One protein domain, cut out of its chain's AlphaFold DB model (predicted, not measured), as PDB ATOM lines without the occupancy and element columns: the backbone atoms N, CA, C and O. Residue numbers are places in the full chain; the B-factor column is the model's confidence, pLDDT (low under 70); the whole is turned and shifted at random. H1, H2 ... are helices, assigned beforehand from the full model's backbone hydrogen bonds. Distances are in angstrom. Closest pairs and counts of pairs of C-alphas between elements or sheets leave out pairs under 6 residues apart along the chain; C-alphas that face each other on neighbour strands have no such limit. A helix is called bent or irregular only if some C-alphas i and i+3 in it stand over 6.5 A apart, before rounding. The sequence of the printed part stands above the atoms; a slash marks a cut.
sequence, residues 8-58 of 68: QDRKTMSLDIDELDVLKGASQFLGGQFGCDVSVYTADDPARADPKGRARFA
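This is residues 8 to 58 of the 68 residues of an uncharacterized protein of Thermoplasmata archaeon (UniProt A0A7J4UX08). A kinked helix, H2, forms one side of a loose model; a long loop, residues 35 to 53, folds back from its end towards the short helix H3, and an arm, residues 8 to 18 with the small helix H1, sticks out. The printed part has 51 residues, with three named helices in the order H1, H2, H3 and no named strand. The class is all helix, though under half of the residues, 25, are in named elements. The radius of gyration of the C-alphas is 12.7 A, and the spans are 32 by 25 by 17 A.

H1, residues 8 to 12, stands free and is apart from H2, residues 19 to 34. H2 has a kink of 49 degrees near residue 28 and is irregular, with C-alphas 25 and 28 7.2 A apart. H3, residues 54 to 57, is apart from H1 and H2. Every O i to N i+4 pair is within hydrogen-bond range in H1, and 10 of 12 are in H2; H3 is too short for such a pair.

C-alpha 8 begins H1 at (199.959, 229.827, 318.154). H2 is 20.3 A long. H3 ends at C-alpha 57, (210.447, 223.549, 306.044).

The printed part has no cut. The H2 to H3 link is long. The pLDDT is under 70 at residues 8 to 9 and 12 to 13.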
ATOM      1  N   GLN A   8     199.810 228.811 319.185       68.00
ATOM      2  CA  GLN A   8     199.959 229.827 318.154       68.00
ATOM      3  C   GLN A   8     199.774 229.252 316.745       68.00
ATOM      4  O   GLN A   8     199.025 229.818 315.956       68.00
ATOM      5  N   ASP A   9     200.385 228.103 316.450       68.56
ATOM      6  CA  ASP A   9     200.239 227.430 315.154       68.56
ATOM      7  C   ASP A   9     198.776 227.026 314.899       68.56
ATOM      8  O   ASP A   9     198.251 227.238 313.810       68.56
ATOM      9  N   ARG A  10     198.071 226.515 315.923       71.31
ATOM     10  CA  ARG A  10     196.641 226.167 315.809       71.31
ATOM     11  C   ARG A  10     195.778 227.380 315.493       71.31
ATOM     12  O   ARG A  10     194.843 227.274 314.704       71.31
ATOM     13  N   LYS A  11     196.083 228.519 316.113       73.06
ATOM     14  CA  LYS A  11     195.361 229.767 315.884       73.06
ATOM     15  C   LYS A  11     195.614 230.293 314.475       73.06
ATOM     16  O   LYS A  11     194.658 230.651 313.798       73.06
ATOM     17  N   THR A  12     196.858 230.284 314.006       69.81
ATOM     18  CA  THR A  12     197.172 230.741 312.647       69.81
ATOM     19  C   THR A  12     196.535 229.839 311.586       69.81
ATOM     20  O   THR A  12     195.957 230.352 310.640       69.81
ATOM     21  N   MET A  13     196.509 228.517 311.794       69.94
ATOM     22  CA  MET A  13     195.811 227.574 310.902       69.94
ATOM     23  C   MET A  13     194.279 227.722 310.908       69.94
ATOM     24  O   MET A  13     193.618 227.159 310.042       69.94
ATOM     25  N   SER A  14     193.704 228.429 311.889       74.38
ATOM     26  CA  SER A  14     192.261 228.705 311.960       74.38
ATOM     27  C   SER A  14     191.846 230.005 311.264       74.38
ATOM     28  O   SER A  14     190.656 230.305 311.198       74.38
ATOM     29  N   LEU A  15     192.814 230.788 310.777       75.06
ATOM     30  CA  LEU A  15     192.553 232.017 310.040       75.06
ATOM     31  C   LEU A  15     192.285 231.682 308.573       75.06
ATOM     32  O   LEU A  15     193.117 231.066 307.912       75.06
ATOM     33  N   ASP A  16     191.133 232.116 308.068       81.62
ATOM     34  CA  ASP A  16     190.791 232.033 306.648       81.62
ATOM     35  C   ASP A  16     191.399 233.243 305.924       81.62
ATOM     36  O   ASP A  16     190.780 234.301 305.796       81.62
ATOM     37  N   ILE A  17     192.686 233.136 305.590       87.69
ATOM     38  CA  ILE A  17     193.466 234.185 304.926       87.69
ATOM     39  C   ILE A  17     194.187 233.561 303.734       87.69
ATOM     40  O   ILE A  17     194.850 232.531 303.872       87.69
ATOM     41  N   ASP A  18     194.128 234.222 302.578       91.62
ATOM     42  CA  ASP A  18     194.998 233.894 301.449       91.62
ATOM     43  C   ASP A  18     196.424 234.401 301.730       91.62
ATOM     44  O   ASP A  18     196.793 235.534 301.417       91.62
ATOM     45  N   GLU A  19     197.230 233.565 302.394       91.19
ATOM     46  CA  GLU A  19     198.614 233.894 302.762       91.19
ATOM     47  C   GLU A  19     199.468 234.269 301.544       91.19
ATOM     48  O   GLU A  19     200.344 235.132 301.640       91.19
ATOM     49  N   LEU A  20     199.226 233.625 300.398       93.31
ATOM     50  CA  LEU A  20     200.000 233.862 299.186       93.31
ATOM     51  C   LEU A  20     199.726 235.263 298.645       93.31
ATOM     52  O   LEU A  20     200.679 235.972 298.316       93.31
ATOM     53  N   ASP A  21     198.455 235.652 298.557       95.06
ATOM     54  CA  ASP A  21     198.053 236.979 298.092       95.06
ATOM     55  C   ASP A  21     198.582 238.080 299.019       95.06
ATOM     56  O   ASP A  21     199.229 239.025 298.563       95.06
ATOM     57  N   VAL A  22     198.438 237.898 300.336       94.81
ATOM     58  CA  VAL A  22     198.944 238.849 301.339       94.81
ATOM     59  C   VAL A  22     200.459 239.041 301.220       94.81
ATOM     60  O   VAL A  22     200.945 240.174 301.181       94.81
ATOM     61  N   LEU A  23     201.227 237.950 301.143       94.81
ATOM     62  CA  LEU A  23     202.687 238.022 301.040       94.81
ATOM     63  C   LEU A  23     203.138 238.604 299.695       94.81
ATOM     64  O   LEU A  23     204.082 239.395 299.660       94.81
ATOM     65  N   LYS A  24     202.460 238.262 298.592       95.81
ATOM     66  CA  LYS A  24     202.726 238.856 297.275       95.81
ATOM     67  C   LYS A  24     202.443 240.353 297.269       95.81
ATOM     68  O   LYS A  24     203.288 241.110 296.794       95.81
ATOM     69  N   GLY A  25     201.329 240.791 297.850       96.50
ATOM     70  CA  GLY A  25     200.991 242.208 297.993       96.50
ATOM     71  C   GLY A  25     202.013 242.988 298.825       96.50
ATOM     72  O   GLY A  25     202.293 244.150 298.538       96.50
ATOM     73  N   ALA A  26     202.639 242.343 299.813       96.31
ATOM     74  CA  ALA A  26     203.677 242.949 300.645       96.31
ATOM     75  C   ALA A  26     205.084 242.946 300.014       96.31
ATOM     76  O   ALA A  26     205.973 243.622 300.533       96.31
ATOM     77  N   SER A  27     205.316 242.218 298.917       95.50
ATOM     78  CA  SER A  27     206.656 242.014 298.337       95.50
ATOM     79  C   SER A  27     207.393 243.319 298.020       95.50
ATOM     80  O   SER A  27     208.548 243.475 298.405       95.50
ATOM     81  N   GLN A  28     206.717 244.294 297.404       95.88
ATOM     82  CA  GLN A  28     207.314 245.590 297.068       95.88
ATOM     83  C   GLN A  28     207.695 246.389 298.321       95.88
ATOM     84  O   GLN A  28     208.754 247.014 298.367       95.88
ATOM     85  N   PHE A  29     206.846 246.355 299.353       97.25
ATOM     86  CA  PHE A  29     207.144 246.992 300.631       97.25
ATOM     87  C   PHE A  29     208.360 246.340 301.292       97.25
ATOM     88  O   PHE A  29     209.299 247.041 301.662       97.25
ATOM     89  N   LEU A  30     208.370 245.007 301.394       95.69
ATOM     90  CA  LEU A  30     209.478 244.252 301.977       95.69
ATOM     91  C   LEU A  30     210.778 244.514 301.212       95.69
ATOM     92  O   LEU A  30     211.799 244.792 301.835       95.69
ATOM     93  N   GLY A  31     210.733 244.515 299.880       96.44
ATOM     94  CA  GLY A  31     211.904 244.802 299.062       96.44
ATOM     95  C   GLY A  31     212.437 246.217 299.258       96.44
ATOM     96  O   GLY A  31     213.640 246.411 299.404       96.44
ATOM     97  N   GLY A  32     211.550 247.209 299.392       97.19
ATOM     98  CA  GLY A  32     211.939 248.575 299.748       97.19
ATOM     99  C   GLY A  32     212.536 248.700 301.156       97.19
ATOM    100  O   GLY A  32     213.459 249.485 301.353       97.19
ATOM    101  N   GLN A  33     212.042 247.929 302.132       97.25
ATOM    102  CA  GLN A  33     212.568 247.936 303.503       97.25
ATOM    103  C   GLN A  33     213.926 247.239 303.627       97.25
ATOM    104  O   GLN A  33     214.781 247.697 304.381       97.25
ATOM    105  N   PHE A  34     214.123 246.135 302.908       94.12
ATOM    106  CA  PHE A  34     215.346 245.335 302.988       94.12
ATOM    107  C   PHE A  34     216.374 245.675 301.904       94.12
ATOM    108  O   PHE A  34     217.513 245.224 301.994       94.12
ATOM    109  N   GLY A  35     216.006 246.485 300.908       95.12
ATOM    110  CA  GLY A  35     216.884 246.863 299.800       95.12
ATOM    111  C   GLY A  35     217.213 245.697 298.865       95.12
ATOM    112  O   GLY A  35     218.303 245.665 298.298       95.12
ATOM    113  N   CYS A  36     216.306 244.729 298.730       94.31
ATOM    114  CA  CYS A  36     216.479 243.550 297.883       94.31
ATOM    115  C   CYS A  36     215.188 243.195 297.142       94.31
ATOM    116  O   CYS A  36     214.097 243.606 297.534       94.31
ATOM    117  N   ASP A  37     215.301 242.402 296.080       94.81
ATOM    118  CA  ASP A  37     214.123 241.867 295.407       94.81
ATOM    119  C   ASP A  37     213.499 240.746 296.244       94.81
ATOM    120  O   ASP A  37     214.168 239.803 296.668       94.81
ATOM    121  N   VAL A  38     212.188 240.839 296.469       96.00
ATOM    122  CA  VAL A  38     211.423 239.843 297.226       96.00
ATOM    123  C   VAL A  38     210.481 239.122 296.275       96.00
ATOM    124  O   VAL A  38     209.571 239.723 295.710       96.00
ATOM    125  N   SER A  39     210.680 237.814 296.125       94.75
ATOM    126  CA  SER A  39     209.800 236.936 295.350       94.75
ATOM    127  C   SER A  39     209.098 235.941 296.268       94.75
ATOM    128  O   SER A  39     209.721 235.363 297.158       94.75
ATOM    129  N   VAL A  40     207.801 235.726 296.045       95.31
ATOM    130  CA  VAL A  40     206.960 234.853 296.874       95.31
ATOM    131  C   VAL A  40     206.376 233.735 296.016       95.31
ATOM    132  O   VAL A  40     205.701 233.994 295.019       95.31
ATOM    133  N   TYR A  41     206.601 232.496 296.448       94.94
ATOM    134  CA  TYR A  41     206.169 231.272 295.774       94.94
ATOM    135  C   TYR A  41     205.371 230.390 296.733       94.94
ATOM    136  O   TYR A  41     205.549 230.467 297.952       94.94
ATOM    137  N   THR A  42     204.532 229.506 296.194       93.62
ATOM    138  CA  THR A  42     204.000 228.395 296.992       93.62
ATOM    139  C   THR A  42     205.096 227.350 297.212       93.62
ATOM    140  O   THR A  42     206.031 227.225 296.418       93.62
ATOM    141  N   ALA A  43     205.007 226.582 298.302       91.12
ATOM    142  CA  ALA A  43     206.021 225.572 298.625       91.12
ATOM    143  C   ALA A  43     206.141 224.474 297.548       91.12
ATOM    144  O   ALA A  43     207.224 223.916 297.357       91.12
ATOM    145  N   ASP A  44     205.047 224.220 296.826       90.38
ATOM    146  CA  ASP A  44     204.946 223.207 295.774       90.38
ATOM    147  C   ASP A  44     205.223 223.760 294.367       90.38
ATOM    148  O   ASP A  44     205.213 222.998 293.403       90.38
ATOM    149  N   ASP A  45     205.492 225.063 294.227       92.50
ATOM    150  CA  ASP A  45     205.780 225.671 292.929       92.50
ATOM    151  C   ASP A  45     207.082 225.077 292.346       92.50
ATOM    152  O   ASP A  45     208.143 225.180 292.986       92.50
ATOM    153  N   PRO A  46     207.033 224.434 291.160       87.75
ATOM    154  CA  PRO A  46     208.214 223.866 290.516       87.75
ATOM    155  C   PRO A  46     209.154 224.935 289.945       87.75
ATOM    156  O   PRO A  46     210.330 224.647 289.735       87.75
ATOM    157  N   ALA A  47     208.663 226.151 289.698       90.19
ATOM    158  CA  ALA A  47     209.436 227.270 289.173       90.19
ATOM    159  C   ALA A  47     210.060 228.142 290.279       90.19
ATOM    160  O   ALA A  47     210.694 229.151 289.974       90.19
ATOM    161  N   ARG A  48     209.900 227.775 291.561       92.25
ATOM    162  CA  ARG A  48     210.436 228.569 292.674       92.25
ATOM    163  C   ARG A  48     211.963 228.656 292.648       92.25
ATOM    164  O   ARG A  48     212.666 227.666 292.433       92.25
ATOM    165  N   ALA A  49     212.476 229.824 293.014       89.75
ATOM    166  CA  ALA A  49     213.893 230.024 293.287       89.75
ATOM    167  C   ALA A  49     214.230 229.564 294.719       89.75
ATOM    168  O   ALA A  49     214.094 230.318 295.678       89.75
ATOM    169  N   ASP A  50     214.643 228.301 294.875       88.81
ATOM    170  CA  ASP A  50     215.046 227.732 296.171       88.81
ATOM    171  C   ASP A  50     216.263 226.785 296.054       88.81
ATOM    172  O   ASP A  50     216.135 225.569 296.240       88.81
ATOM    173  N   PRO A  51     217.473 227.314 295.772       90.06
ATOM    174  CA  PRO A  51     218.681 226.502 295.587       90.06
ATOM    175  C   PRO A  51     219.043 225.631 296.800       90.06
ATOM    176  O   PRO A  51     219.694 224.597 296.658       90.06
ATOM    177  N   LYS A  52     218.628 226.037 298.011       91.38
ATOM    178  CA  LYS A  52     218.907 225.320 299.269       91.38
ATOM    179  C   LYS A  52     217.753 224.430 299.744       91.38
ATOM    180  O   LYS A  52     217.844 223.877 300.843       91.38
ATOM    181  N   GLY A  53     216.683 224.282 298.963       91.12
ATOM    182  CA  GLY A  53     215.547 223.421 299.303       91.12
ATOM    183  C   GLY A  53     214.880 223.788 300.636       91.12
ATOM    184  O   GLY A  53     214.463 222.902 301.386       91.12
ATOM    185  N   ARG A  54     214.839 225.079 300.982       91.94
ATOM    186  CA  ARG A  54     214.241 225.626 302.207       91.94
ATOM    187  C   ARG A  54     212.723 225.445 302.234       91.94
ATOM    188  O   ARG A  54     212.179 225.287 303.327       91.94
ATOM    189  N   ALA A  55     212.057 225.384 301.080       92.19
ATOM    190  CA  ALA A  55     210.601 225.279 300.962       92.19
ATOM    191  C   ALA A  55     210.010 224.086 301.730       92.19
ATOM    192  O   ALA A  55     208.939 224.211 302.313       92.19
ATOM    193  N   ARG A  56     210.740 222.966 301.853       91.19
ATOM    194  CA  ARG A  56     210.295 221.783 302.624       91.19
ATOM    195  C   ARG A  56     210.076 222.041 304.121       91.19
ATOM    196  O   ARG A  56     209.504 221.207 304.814       91.19
ATOM    197  N   PHE A  57     210.603 223.149 304.644       90.75
ATOM    198  CA  PHE A  57     210.447 223.549 306.044       90.75
ATOM    199  C   PHE A  57     209.316 224.565 306.258       90.75
ATOM    200  O   PHE A  57     209.027 224.900 307.418       90.75
ATOM    201  N   ALA A  58     208.706 225.051 305.172       91.38
ATOM    202  CA  ALA A  58     207.544 225.923 305.218       91.38
ATOM    203  C   ALA A  58     206.339 225.162 305.777       91.38
ATOM    204  O   ALA A  58     206.189 223.956 305.574       91.38
TER     205      ALA A  58